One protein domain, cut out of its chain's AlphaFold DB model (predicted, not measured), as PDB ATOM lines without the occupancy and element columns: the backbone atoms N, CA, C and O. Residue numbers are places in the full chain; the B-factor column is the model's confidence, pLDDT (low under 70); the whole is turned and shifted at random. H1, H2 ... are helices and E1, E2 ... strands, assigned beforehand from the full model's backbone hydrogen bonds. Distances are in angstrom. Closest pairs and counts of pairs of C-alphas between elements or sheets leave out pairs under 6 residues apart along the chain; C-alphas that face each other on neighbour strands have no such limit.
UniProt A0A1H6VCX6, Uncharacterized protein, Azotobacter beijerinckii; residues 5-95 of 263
ATOM      1  N   SER A   5      39.617  36.444 -39.417       93.56
ATOM      2  CA  SER A   5      40.698  36.295 -38.432       93.56
ATOM      3  C   SER A   5      40.256  35.538 -37.178       93.56
ATOM      4  O   SER A   5      40.960  34.652 -36.692       93.56
ATOM      5  N   GLU A   6      39.058  35.841 -36.671       95.25
ATOM      6  CA  GLU A   6      38.525  35.172 -35.482       95.25
ATOM      7  C   GLU A   6      38.113  33.722 -35.768       95.25
ATOM      8  O   GLU A   6      38.364  32.837 -34.950       95.25
ATOM      9  N   LEU A   7      37.546  33.443 -36.947       95.81
ATOM     10  CA  LEU A   7      37.202  32.077 -37.343       95.81
ATOM     11  C   LEU A   7      38.461  31.223 -37.557       95.81
ATOM     12  O   LEU A   7      38.491  30.076 -37.115       95.81
ATOM     13  N   ASN A   8      39.506  31.793 -38.163       96.12
ATOM     14  CA  ASN A   8      40.802  31.142 -38.335       96.12
ATOM     15  C   ASN A   8      41.411  30.777 -36.974       96.12
ATOM     16  O   ASN A   8      41.734  29.617 -36.728       96.12
ATOM     17  N   ARG A   9      41.458  31.740 -36.042       97.75
ATOM     18  CA  ARG A   9      41.967  31.528 -34.677       97.75
ATOM     19  C   ARG A   9      41.208  30.419 -33.939       97.75
ATOM     20  O   ARG A   9      41.815  29.613 -33.236       97.75
ATOM     21  N   LEU A  10      39.879  30.387 -34.061       97.19
ATOM     22  CA  LEU A  10      39.046  29.353 -33.442       97.19
ATOM     23  C   LEU A  10      39.274  27.975 -34.075       97.19
ATOM     24  O   LEU A  10      39.347  26.985 -33.350       97.19
ATOM     25  N   ALA A  11      39.416  27.905 -35.400       96.12
ATOM     26  CA  ALA A  11      39.657  26.654 -36.108       96.12
ATOM     27  C   ALA A  11      41.058  26.080 -35.813       96.12
ATOM     28  O   ALA A  11      41.181  24.885 -35.566       96.12
ATOM     29  N   GLU A  12      42.100  26.913 -35.732       96.25
ATOM     30  CA  GLU A  12      43.452  26.482 -35.330       96.25
ATOM     31  C   GLU A  12      43.497  25.905 -33.906       96.25
ATOM     32  O   GLU A  12      44.253  24.974 -33.632       96.25
ATOM     33  N   ALA A  13      42.689  26.456 -32.994       96.75
ATOM     34  CA  ALA A  13      42.643  26.033 -31.595       96.75
ATOM     35  C   ALA A  13      41.755  24.799 -31.345       96.75
ATOM     36  O   ALA A  13      41.871  24.161 -30.296       96.75
ATOM     37  N   ALA A  14      40.843  24.485 -32.264       94.69
ATOM     38  CA  ALA A  14      39.894  23.389 -32.124       94.69
ATOM     39  C   ALA A  14      40.526  22.019 -32.437       94.69
ATOM     40  O   ALA A  14      41.584  21.916 -33.055       94.69
ATOM     41  N   THR A  15      39.860  20.935 -32.023       93.75
ATOM     42  CA  THR A  15      40.306  19.563 -32.308       93.75
ATOM     43  C   THR A  15      40.437  19.344 -33.818       93.75
ATOM     44  O   THR A  15      39.424  19.435 -34.517       93.75
ATOM     45  N   PRO A  16      41.628  19.002 -34.346       93.56
ATOM     46  CA  PRO A  16      41.806  18.823 -35.782       93.56
ATOM     47  C   PRO A  16      40.860  17.769 -36.369       93.56
ATOM     48  O   PRO A  16      40.576  16.742 -35.744       93.56
ATOM     49  N   GLY A  17      40.377  18.028 -37.584       91.50
ATOM     50  CA  GLY A  17      39.617  17.055 -38.364       91.50
ATOM     51  C   GLY A  17      40.482  15.899 -38.898       91.50
ATOM     52  O   GLY A  17      41.704  15.907 -38.739       91.50
ATOM     53  N   PRO A  18      39.876  14.910 -39.576       94.06
ATOM     54  CA  PRO A  18      38.447  14.803 -39.859       94.06
ATOM     55  C   PRO A  18      37.647  14.414 -38.614       94.06
ATOM     56  O   PRO A  18      38.124  13.664 -37.760       94.06
ATOM     57  N   TRP A  19      36.418  14.908 -38.535       95.31
ATOM     58  CA  TRP A  19      35.449  14.461 -37.539       95.31
ATOM     59  C   TRP A  19      34.505  13.428 -38.153       95.31
ATOM     60  O   TRP A  19      34.310  13.398 -39.369       95.31
ATOM     61  N   LYS A  20      33.956  12.544 -37.323       93.31
ATOM     62  CA  LYS A  20      33.072  11.453 -37.739       93.31
ATOM     63  C   LYS A  20      31.798  11.482 -36.921       93.31
ATOM     64  O   LYS A  20      31.819  11.843 -35.751       93.31
ATOM     65  N   ILE A  21      30.698  11.084 -37.536       92.31
ATOM     66  CA  ILE A  21      29.424  10.950 -36.835       92.31
ATOM     67  C   ILE A  21      29.490   9.697 -35.972       92.31
ATOM     68  O   ILE A  21      29.969   8.655 -36.423       92.31
ATOM     69  N   HIS A  22      29.007   9.823 -34.745       86.12
ATOM     70  CA  HIS A  22      28.754   8.698 -33.866       86.12
ATOM     71  C   HIS A  22      27.265   8.353 -33.913       86.12
ATOM     72  O   HIS A  22      26.419   9.228 -33.685       86.12
ATOM     73  N   ASP A  23      26.952   7.090 -34.209       80.94
ATOM     74  CA  ASP A  23      25.571   6.620 -34.294       80.94
ATOM     75  C   ASP A  23      24.890   6.633 -32.914       80.94
ATOM     76  O   ASP A  23      25.538   6.375 -31.895       80.94
ATOM     77  N   PRO A  24      23.578   6.913 -32.836       74.94
ATOM     78  CA  PRO A  24      22.858   6.882 -31.574       74.94
ATOM     79  C   PRO A  24      22.978   5.503 -30.915       74.94
ATOM     80  O   PRO A  24      22.948   4.476 -31.593       74.94
ATOM     81  N   ILE A  25      23.062   5.465 -29.583       70.56
ATOM     82  CA  ILE A  25      23.091   4.200 -28.837       70.56
ATOM     83  C   ILE A  25      21.797   3.433 -29.134       70.56
ATOM     84  O   ILE A  25      20.714   3.840 -28.695       70.56
ATOM     85  N   GLU A  26      21.910   2.321 -29.867       60.84
ATOM     86  CA  GLU A  26      20.775   1.444 -30.133       60.84
ATOM     87  C   GLU A  26      20.138   1.046 -28.793       60.84
ATOM     88  O   GLU A  26      20.832   0.602 -27.875       60.84
ATOM     89  N   HIS A  27      18.808   1.160 -28.708       58.72
ATOM     90  CA  HIS A  27      17.947   0.808 -27.564       58.72
ATOM     91  C   HIS A  27      17.713   1.885 -26.478       58.72
ATOM     92  O   HIS A  27      17.051   1.581 -25.483       58.72
ATOM     93  N   ALA A  28      18.138   3.144 -26.660       60.59
ATOM     94  CA  ALA A  28      17.796   4.237 -25.734       60.59
ATOM     95  C   ALA A  28      16.684   5.169 -26.285       60.59
ATOM     96  O   ALA A  28      16.862   5.781 -27.341       60.59
ATOM     97  N   PRO A  29      15.540   5.341 -25.585       59.41
ATOM     98  CA  PRO A  29      14.543   6.351 -25.943       59.41
ATOM     99  C   PRO A  29      15.160   7.758 -25.899       59.41
ATOM    100  O   PRO A  29      15.672   8.178 -24.861       59.41
ATOM    101  N   GLY A  30      15.112   8.479 -27.022       65.62
ATOM    102  CA  GLY A  30      15.728   9.805 -27.155       65.62
ATOM    103  C   GLY A  30      17.238   9.784 -27.415       65.62
ATOM    104  O   GLY A  30      17.913  10.732 -27.036       65.62
ATOM    105  N   ALA A  31      17.784   8.715 -28.004       69.88
ATOM    106  CA  ALA A  31      19.182   8.684 -28.428       69.88
ATOM    107  C   ALA A  31      19.441   9.707 -29.551       69.88
ATOM    108  O   ALA A  31      18.737   9.711 -30.560       69.88
ATOM    109  N   ASN A  32      20.462  10.546 -29.373       84.12
ATOM    110  CA  ASN A  32      20.889  11.557 -30.342       84.12
ATOM    111  C   ASN A  32      22.248  11.192 -30.961       84.12
ATOM    112  O   ASN A  32      23.014  10.422 -30.379       84.12
ATOM    113  N   PHE A  33      22.555  11.788 -32.112       86.94
ATOM    114  CA  PHE A  33      23.840  11.664 -32.797       86.94
ATOM    115  C   PHE A  33      24.949  12.407 -32.042       86.94
ATOM    116  O   PHE A  33      24.708  13.427 -31.387       86.94
ATOM    117  N   GLY A  34      26.172  11.899 -32.164       89.31
ATOM    118  CA  GLY A  34      27.389  12.537 -31.668       89.31
ATOM    119  C   GLY A  34      28.353  12.873 -32.786       89.31
ATOM    120  O   GLY A  34      28.183  12.443 -33.927       89.31
ATOM    121  N   VAL A  35      29.397  13.614 -32.436       91.38
ATOM    122  CA  VAL A  35      30.535  13.838 -33.327       91.38
ATOM    123  C   VAL A  35      31.809  13.492 -32.581       91.38
ATOM    124  O   VAL A  35      32.052  13.990 -31.482       91.38
ATOM    125  N   ASP A  36      32.612  12.653 -33.214       92.12
ATOM    126  CA  ASP A  36      33.897  12.168 -32.747       92.12
ATOM    127  C   ASP A  36      35.046  12.783 -33.532       92.12
ATOM    128  O   ASP A  36      34.957  13.016 -34.740       92.12
ATOM    129  N   SER A  37      36.176  12.971 -32.859       91.44
ATOM    130  CA  SER A  37      37.446  13.234 -33.521       91.44
ATOM    131  C   SER A  37      37.915  11.992 -34.288       91.44
ATOM    132  O   SER A  37      37.452  10.870 -34.066       91.44
ATOM    133  N   ALA A  38      38.919  12.148 -35.153       88.12
ATOM    134  CA  ALA A  38      39.554  11.016 -35.830       88.12
ATOM    135  C   ALA A  38      40.102   9.941 -34.864       88.12
ATOM    136  O   ALA A  38      40.315   8.801 -35.284       88.12
ATOM    137  N   LYS A  39      40.328  10.297 -33.591       88.81
ATOM    138  CA  LYS A  39      40.825   9.420 -32.522       88.81
ATOM    139  C   LYS A  39      39.711   8.849 -31.632       88.81
ATOM    140  O   LYS A  39      40.029   8.274 -30.595       88.81
ATOM    141  N   SER A  40      38.444   9.001 -32.024       85.50
ATOM    142  CA  SER A  40      37.272   8.589 -31.231       85.50
ATOM    143  C   SER A  40      37.146   9.328 -29.893       85.50
ATOM    144  O   SER A  40      36.638   8.784 -28.915       85.50
ATOM    145  N   GLU A  41      37.640  10.567 -29.836       88.94
ATOM    146  CA  GLU A  41      37.399  11.466 -28.709       88.94
ATOM    147  C   GLU A  41      36.122  12.257 -28.973       88.94
ATOM    148  O   GLU A  41      35.932  12.783 -30.070       88.94
ATOM    149  N   VAL A  42      35.287  12.397 -27.948       88.12
ATOM    150  CA  VAL A  42      34.008  13.092 -28.067       88.12
ATOM    151  C   VAL A  42      34.227  14.581 -28.355       88.12
ATOM    152  O   VAL A  42      34.761  15.301 -27.511       88.12
ATOM    153  N   VAL A  43      33.764  15.056 -29.514       88.56
ATOM    154  CA  VAL A  43      33.689  16.489 -29.860       88.56
ATOM    155  C   VAL A  43      32.319  17.048 -29.481       88.56
ATOM    156  O   VAL A  43      32.227  18.087 -28.830       88.56
ATOM    157  N   VAL A  44      31.249  16.331 -29.833       87.25
ATOM    158  CA  VAL A  44      29.877  16.611 -29.388       87.25
ATOM    159  C   VAL A  44      29.316  15.349 -28.754       87.25
ATOM    160  O   VAL A  44      29.250  14.308 -29.402       87.25
ATOM    161  N   TRP A  45      28.927  15.449 -27.482       81.50
ATOM    162  CA  TRP A  45      28.487  14.308 -26.681       81.50
ATOM    163  C   TRP A  45      27.228  13.643 -27.232       81.50
ATOM    164  O   TRP A  45      26.250  14.321 -27.543       81.50
ATOM    165  N   TRP A  46      27.236  12.311 -27.267       69.75
ATOM    166  CA  TRP A  46      26.076  11.467 -27.544       69.75
ATOM    167  C   TRP A  46      25.712  10.660 -26.295       69.75
ATOM    168  O   TRP A  46      26.575  10.185 -25.558       69.75
ATOM    169  N   GLY A  47      24.419  10.504 -26.017       62.84
ATOM    170  CA  GLY A  47      23.956   9.748 -24.856       62.84
ATOM    171  C   GLY A  47      22.436   9.706 -24.733       62.84
ATOM    172  O   GLY A  47      21.713  10.167 -25.611       62.84
ATOM    173  N   SER A  48      21.941   9.130 -23.636       57.16
ATOM    174  CA  SER A  48      20.505   9.055 -23.347       57.16
ATOM    175  C   SER A  48      19.937  10.408 -22.891       57.16
ATOM    176  O   SER A  48      20.508  11.043 -21.999       57.16
ATOM    177  N   GLY A  49      18.778  10.800 -23.430       61.44
ATOM    178  CA  GLY A  49      18.059  12.038 -23.087       61.44
ATOM    179  C   GLY A  49      18.224  13.143 -24.141       61.44
ATOM    180  O   GLY A  49      18.719  12.898 -25.228       61.44
ATOM    181  N   TYR A  50      17.844  14.388 -23.831       61.62
ATOM    182  CA  TYR A  50      17.945  15.541 -24.753       61.62
ATOM    183  C   TYR A  50      19.387  16.048 -25.001       61.62
ATOM    184  O   TYR A  50      19.581  17.199 -25.380       61.62
ATOM    185  N   ASN A  51      20.403  15.217 -24.754       71.00
ATOM    186  CA  ASN A  51      21.812  15.578 -24.896       71.00
ATOM    187  C   ASN A  51      22.366  14.954 -26.188       71.00
ATOM    188  O   ASN A  51      22.292  13.737 -26.357       71.00
ATOM    189  N   GLY A  52      22.888  15.785 -27.090       78.75
ATOM    190  CA  GLY A  52      23.424  15.394 -28.400       78.75
ATOM    191  C   GLY A  52      22.695  16.068 -29.561       78.75
ATOM    192  O   GLY A  52      21.928  17.009 -29.361       78.75
ATOM    193  N   ILE A  53      22.958  15.609 -30.783       87.06
ATOM    194  CA  ILE A  53      22.425  16.201 -32.012       87.06
ATOM    195  C   ILE A  53      21.198  15.395 -32.475       87.06
ATOM    196  O   ILE A  53      21.342  14.222 -32.815       87.06
ATOM    197  N   PRO A  54      19.980  15.964 -32.485       83.31
ATOM    198  CA  PRO A  54      18.754  15.188 -32.702       83.31
ATOM    199  C   PRO A  54      18.534  14.753 -34.155       83.31
ATOM    200  O   PRO A  54      17.778  13.817 -34.409       83.31
ATOM    201  N   VAL A  55      19.167  15.430 -35.117       85.94
ATOM    202  CA  VAL A  55      18.967  15.200 -36.552       85.94
ATOM    203  C   VAL A  55      20.289  14.803 -37.197       85.94
ATOM    204  O   VAL A  55      21.297  15.483 -37.026       85.94
ATOM    205  N   THR A  56      20.277  13.725 -37.987       87.19
ATOM    206  CA  THR A  56      21.470  13.213 -38.684       87.19
ATOM    207  C   THR A  56      22.135  14.281 -39.549       87.19
ATOM    208  O   THR A  56      23.349  14.424 -39.498       87.19
ATOM    209  N   ALA A  57      21.345  15.080 -40.274       90.19
ATOM    210  CA  ALA A  57      21.850  16.138 -41.151       90.19
ATOM    211  C   ALA A  57      22.676  17.202 -40.403       90.19
ATOM    212  O   ALA A  57      23.684  17.675 -40.924       90.19
ATOM    213  N   ASP A  58      22.295  17.549 -39.170       90.62
ATOM    214  CA  ASP A  58      23.049  18.509 -38.360       90.62
ATOM    215  C   ASP A  58      24.387  17.901 -37.907       90.62
ATOM    216  O   ASP A  58      25.414  18.577 -37.913       90.62
ATOM    217  N   ALA A  59      24.402  16.608 -37.564       90.19
ATOM    218  CA  ALA A  59      25.626  15.897 -37.191       90.19
ATOM    219  C   ALA A  59      26.568  15.716 -38.387       90.19
ATOM    220  O   ALA A  59      27.774  15.929 -38.254       90.19
ATOM    221  N   GLU A  60      26.018  15.395 -39.562       93.06
ATOM    222  CA  GLU A  60      26.737  15.375 -40.838       93.06
ATOM    223  C   GLU A  60      27.360  16.735 -41.141       93.06
ATOM    224  O   GLU A  60      28.552  16.807 -41.440       93.06
ATOM    225  N   PHE A  61      26.587  17.817 -41.009       94.19
ATOM    226  CA  PHE A  61      27.078  19.169 -41.242       94.19
ATOM    227  C   PHE A  61      28.194  19.551 -40.265       94.19
ATOM    228  O   PHE A  61      29.237  20.029 -40.703       94.19
ATOM    229  N   ILE A  62      28.023  19.303 -38.963       93.12
ATOM    230  CA  ILE A  62      29.042  19.605 -37.943       93.12
ATOM    231  C   ILE A  62      30.327  18.806 -38.199       93.12
ATOM    232  O   ILE A  62      31.421  19.364 -38.133       93.12
ATOM    233  N   ALA A  63      30.217  17.513 -38.523       94.31
ATOM    234  CA  ALA A  63      31.376  16.679 -38.832       94.31
ATOM    235  C   ALA A  63      32.085  17.124 -40.127       94.31
ATOM    236  O   ALA A  63      33.320  17.138 -40.196       94.31
ATOM    237  N   ALA A  64      31.322  17.525 -41.149       95.69
ATOM    238  CA  ALA A  64      31.856  18.044 -42.405       95.69
ATOM    239  C   ALA A  64      32.521  19.419 -42.230       95.69
ATOM    240  O   ALA A  64      33.605  19.640 -42.762       95.69
ATOM    241  N   ALA A  65      31.933  20.310 -41.430       96.06
ATOM    242  CA  ALA A  65      32.451  21.639 -41.098       96.06
ATOM    243  C   ALA A  65      33.521  21.609 -39.986       96.06
ATOM    244  O   ALA A  65      33.629  22.530 -39.176       96.06
ATOM    245  N   ASN A  66      34.321  20.543 -39.936       95.88
ATOM    246  CA  ASN A  66      35.406  20.416 -38.969       95.88
ATOM    247  C   ASN A  66      36.519  21.460 -39.224       95.88
ATOM    248  O   ASN A  66      36.639  21.991 -40.334       95.88
ATOM    249  N   PRO A  67      37.399  21.712 -38.239       96.50
ATOM    250  CA  PRO A  67      38.405  22.763 -38.330       96.50
ATOM    251  C   PRO A  67      39.354  22.641 -39.522       96.50
ATOM    252  O   PRO A  67      39.736  23.656 -40.092       96.50
ATOM    253  N   ALA A  68      39.691  21.423 -39.962       96.06
ATOM    254  CA  ALA A  68      40.557  21.243 -41.128       96.06
ATOM    255  C   ALA A  68      39.886  21.732 -42.424       96.06
ATOM    256  O   ALA A  68      40.547  22.323 -43.275       96.06
ATOM    257  N   VAL A  69      38.573  21.525 -42.562       97.38
ATOM    258  CA  VAL A  69      37.792  22.010 -43.712       97.38
ATOM    259  C   VAL A  69      37.618  23.525 -43.652       97.38
ATOM    260  O   VAL A  69      37.800  24.195 -44.664       97.38
ATOM    261  N   VAL A  70      37.325  24.080 -42.473       96.31
ATOM    262  CA  VAL A  70      37.196  25.534 -42.286       96.31
ATOM    263  C   VAL A  70      38.499  26.255 -42.643       96.31
ATOM    264  O   VAL A  70      38.464  27.206 -43.420       96.31
ATOM    265  N   LEU A  71      39.650  25.772 -42.162       96.88
ATOM    266  CA  LEU A  71      40.959  26.348 -42.494       96.88
ATOM    267  C   LEU A  71      41.270  26.258 -43.994       96.88
ATOM    268  O   LEU A  71      41.770  27.217 -44.576       96.88
ATOM    269  N   ALA A  72      40.931  25.139 -44.642       97.00
ATOM    270  CA  ALA A  72      41.113  24.990 -46.085       97.00
ATOM    271  C   ALA A  72      40.255  25.982 -46.892       97.00
ATOM    272  O   ALA A  72      40.729  26.537 -47.881       97.00
ATOM    273  N   LEU A  73      39.010  26.232 -46.470       96.69
ATOM    274  CA  LEU A  73      38.129  27.211 -47.112       96.69
ATOM    275  C   LEU A  73      38.610  28.653 -46.908       96.69
ATOM    276  O   LEU A  73      38.522  29.451 -47.840       96.69
ATOM    277  N   ILE A  74      39.128  28.984 -45.723       95.88
ATOM    278  CA  ILE A  74      39.731  30.299 -45.458       95.88
ATOM    279  C   ILE A  74      40.936  30.513 -46.380       95.88
ATOM    280  O   ILE A  74      40.972  31.508 -47.099       95.88
ATOM    281  N   ALA A  75      41.854  29.545 -46.447       95.75
ATOM    282  CA  ALA A  75      43.027  29.625 -47.315       95.75
ATOM    283  C   ALA A  75      42.658  29.753 -48.807       95.75
ATOM    284  O   ALA A  75      43.306  30.483 -49.556       95.75
ATOM    285  N   GLU A  76      41.607  29.062 -49.257       96.38
ATOM    286  CA  GLU A  76      41.126  29.183 -50.637       96.38
ATOM    287  C   GLU A  76      40.501  30.556 -50.916       96.38
ATOM    288  O   GLU A  76      40.752  31.126 -51.977       96.38
ATOM    289  N   ASN A  77      39.739  31.122 -49.975       95.31
ATOM    290  CA  ASN A  77      39.214  32.481 -50.112       95.31
ATOM    291  C   ASN A  77      40.343  33.513 -50.200       95.31
ATOM    292  O   ASN A  77      40.321  34.340 -51.106       95.31
ATOM    293  N   GLU A  78      41.364  33.421 -49.344       93.75
ATOM    294  CA  GLU A  78      42.542  34.299 -49.412       93.75
ATOM    295  C   GLU A  78      43.258  34.179 -50.766       93.75
ATOM    296  O   GLU A  78      43.632  35.176 -51.387       93.75
ATOM    297  N   ARG A  79      43.397  32.952 -51.289       95.06
ATOM    298  CA  ARG A  79      43.965  32.712 -52.624       95.06
ATOM    299  C   ARG A  79      43.123  33.352 -53.732       95.06
ATOM    300  O   ARG A  79      43.686  33.881 -54.695       95.06
ATOM    301  N   LEU A  80      41.796  33.267 -53.639       94.38
ATOM    302  CA  LEU A  80      40.874  33.864 -54.606       94.38
ATOM    303  C   LEU A  80      40.898  35.393 -54.545       94.38
ATOM    304  O   LEU A  80      40.922  36.022 -55.601       94.38
ATOM    305  N   ASP A  81      40.966  35.975 -53.349       91.69
ATOM    306  CA  ASP A  81      41.092  37.419 -53.154       91.69
ATOM    307  C   ASP A  81      42.395  37.938 -53.781       91.69
ATOM    308  O   ASP A  81      42.369  38.861 -54.596       91.69
ATOM    309  N   HIS A  82      43.527  37.269 -53.532       91.38
ATOM    310  CA  HIS A  82      44.796  37.615 -54.179       91.38
ATOM    311  C   HIS A  82      44.761  37.474 -55.706       91.38
ATOM    312  O   HIS A  82      45.347  38.286 -56.422       91.38
ATOM    313  N   LEU A  83      44.080  36.450 -56.230       91.75
ATOM    314  CA  LEU A  83      43.919  36.286 -57.674       91.75
ATOM    315  C   LEU A  83      43.066  37.413 -58.271       91.75
ATOM    316  O   LEU A  83      43.410  37.929 -59.332       91.75
ATOM    317  N   ALA A  84      41.981  37.802 -57.602       88.81
ATOM    318  CA  ALA A  84      41.125  38.899 -58.036       88.81
ATOM    319  C   ALA A  84      41.891  40.230 -58.061       88.81
ATOM    320  O   ALA A  84      41.821  40.961 -59.049       88.81
ATOM    321  N   GLU A  85      42.688  40.513 -57.028       89.69
ATOM    322  CA  GLU A  85      43.559  41.691 -56.981       89.69
ATOM    323  C   GLU A  85      44.597  41.686 -58.111       89.69
ATOM    324  O   GLU A  85      44.772  42.696 -58.795       89.69
ATOM    325  N   ALA A  86      45.249  40.546 -58.361       89.06
ATOM    326  CA  ALA A  86      46.228  40.412 -59.436       89.06
ATOM    327  C   ALA A  86      45.602  40.611 -60.826       89.06
ATOM    328  O   ALA A  86      46.183  41.285 -61.679       89.06
ATOM    329  N   VAL A  87      44.410  40.055 -61.055       86.56
ATOM    330  CA  VAL A  87      43.660  40.238 -62.306       86.56
ATOM    331  C   VAL A  87      43.261  41.701 -62.482       86.56
ATOM    332  O   VAL A  87      43.515  42.264 -63.545       86.56
ATOM    333  N   ASN A  88      42.715  42.343 -61.448       84.75
ATOM    334  CA  ASN A  88      42.347  43.758 -61.505       84.75
ATOM    335  C   ASN A  88      43.563  44.656 -61.775       84.75
ATOM    336  O   ASN A  88      43.486  45.558 -62.610       84.75
ATOM    337  N   GLY A  89      44.704  44.375 -61.138       84.31
ATOM    338  CA  GLY A  89      45.965  45.068 -61.400       84.31
ATOM    339  C   GLY A  89      46.428  44.911 -62.851       84.31
ATOM    340  O   GLY A  89      46.697  45.906 -63.523       84.31
ATOM    341  N   ALA A  90      46.438  43.681 -63.370       83.12
ATOM    342  CA  ALA A  90      46.823  43.403 -64.754       83.12
ATOM    343  C   ALA A  90      45.882  44.069 -65.775       83.12
ATOM    344  O   ALA A  90      46.329  44.570 -66.807       83.12
ATOM    345  N   MET A  91      44.576  44.105 -65.495       81.62
ATOM    346  CA  MET A  91      43.600  44.782 -66.350       81.62
ATOM    347  C   MET A  91      43.807  46.302 -66.341       81.62
ATOM    348  O   MET A  91      43.795  46.917 -67.408       81.62
ATOM    349  N   HIS A  92      44.093  46.896 -65.178       80.00
ATOM    350  CA  HIS A  92      44.420  48.318 -65.072       80.00
ATOM    351  C   HIS A  92      45.724  48.670 -65.812       80.00
ATOM    352  O   HIS A  92      45.770  49.663 -66.539       80.00
ATOM    353  N   GLU A  93      46.778  47.856 -65.690       80.94
ATOM    354  CA  GLU A  93      48.025  48.024 -66.461       80.94
ATOM    355  C   GLU A  93      47.798  47.915 -67.974       80.94
ATOM    356  O   GLU A  93      48.379  48.677 -68.749       80.94
ATOM    357  N   ALA A  94      46.909  47.018 -68.405       80.00
ATOM    358  CA  ALA A  94      46.492  46.896 -69.797       80.00
ATOM    359  C   ALA A  94      45.594  48.057 -70.278       80.00
ATOM    360  O   ALA A  94      45.174  48.064 -71.438       80.00
ATOM    361  N   GLY A  95      45.281  49.032 -69.416       72.81
ATOM    362  CA  GLY A  95      44.396  50.156 -69.729       72.81
ATOM    363  C   GLY A  95      42.932  49.750 -69.906       72.81
ATOM    364  O   GLY A  95      42.151  50.492 -70.503       72.81
TER     365      GLY A  95
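Overview. This is residues 5 to 95 of the 263 residues of an uncharacterized protein of Azotobacter beijerinckii (UniProt A0A1H6VCX6). Look for a long single-helix arm, H3, sticking out of a small head; in the head a little sheet of three very short strands, E1 to E3, has the helix H2 over one face, and H1 packs beside the root of H3. At the end of the head away from the arm, the two long loops of residues 23 to 33 and 45 to 55 reach outward. The 91 printed residues hold three named helices and three named strands in the order H1 E1 E2 E3 H2 H3; the sheet, E1 - E2 - E3, is antiparallel, and the class is mostly helix. The whole is extended, with a radius of gyration of the C-alphas of 19.4 A and spans of 70 by 22 by 19 A, the arm making much of the length.

Arrangement. Begin at the sheet, a meander, each strand the antiparallel neighbour of the one before: E1, residues 20 to 22, E2, residues 34 to 36, and E3, residues 42 to 44. E1 and E2 form a hairpin at 137 degrees; look for N 20 and O 36, 2.8 A apart, within hydrogen-bond range. E2 and E3 form a hairpin at 136 degrees, with N 43 and O 35 at 2.8 A. H2, residues 56 to 64, is on the sheet at a height of 8.3 A, over E1 and only just over E2, on which 3 of its C-alphas fall. It runs along the strands, at 18 degrees to E1 on the local plane; the closest C-alphas of the two are those of Lys 20 and Ala 63, 5.6 A apart. H3, residues 67 to 93, and H2 meet only through their link of 2 residues. H1, residues 5 to 13, touches residues 67 to 74 of H3 alone, closest at the C-alphas of Ala 11 and Pro 67, 4.7 A apart. H1 and H3 run opposite ways at a steep tilt of 35.2 degrees, only just past shallow. H1 and H3 are not on the sheet, and H1 and H2 are apart. In H1, H2 and H3 every O i to N i+4 pair is within hydrogen-bond range.

Along the chain. Find C-alpha 5 at (40.698, 36.295, -38.432), where H1 begins; it is 12.5 A long. E1, E2 and E3 have 3 residues each. H2 runs 12.0 A from Thr 56 to Ala 64. Find C-alpha 67 at (38.405, 22.763, -38.330); from there H3 runs 39.0 A to C-alpha 93 at (48.025, 48.024, -66.461).

Size, cuts and confidence. The C-alphas farthest apart are those of His 27 and Gly 95, at 70.1 A. Residues 76 to 95, of which 76 to 93 belong to H3, stand free; the body without them spans 43 by 21 by 15 A. The printed part has no cut. The links E1 to E2 and E3 to H2 are long, 11 residues each. Mean pLDDT of the printed part is 86.7; look for values under 70 at residues 26 to 31 and 46 to 50.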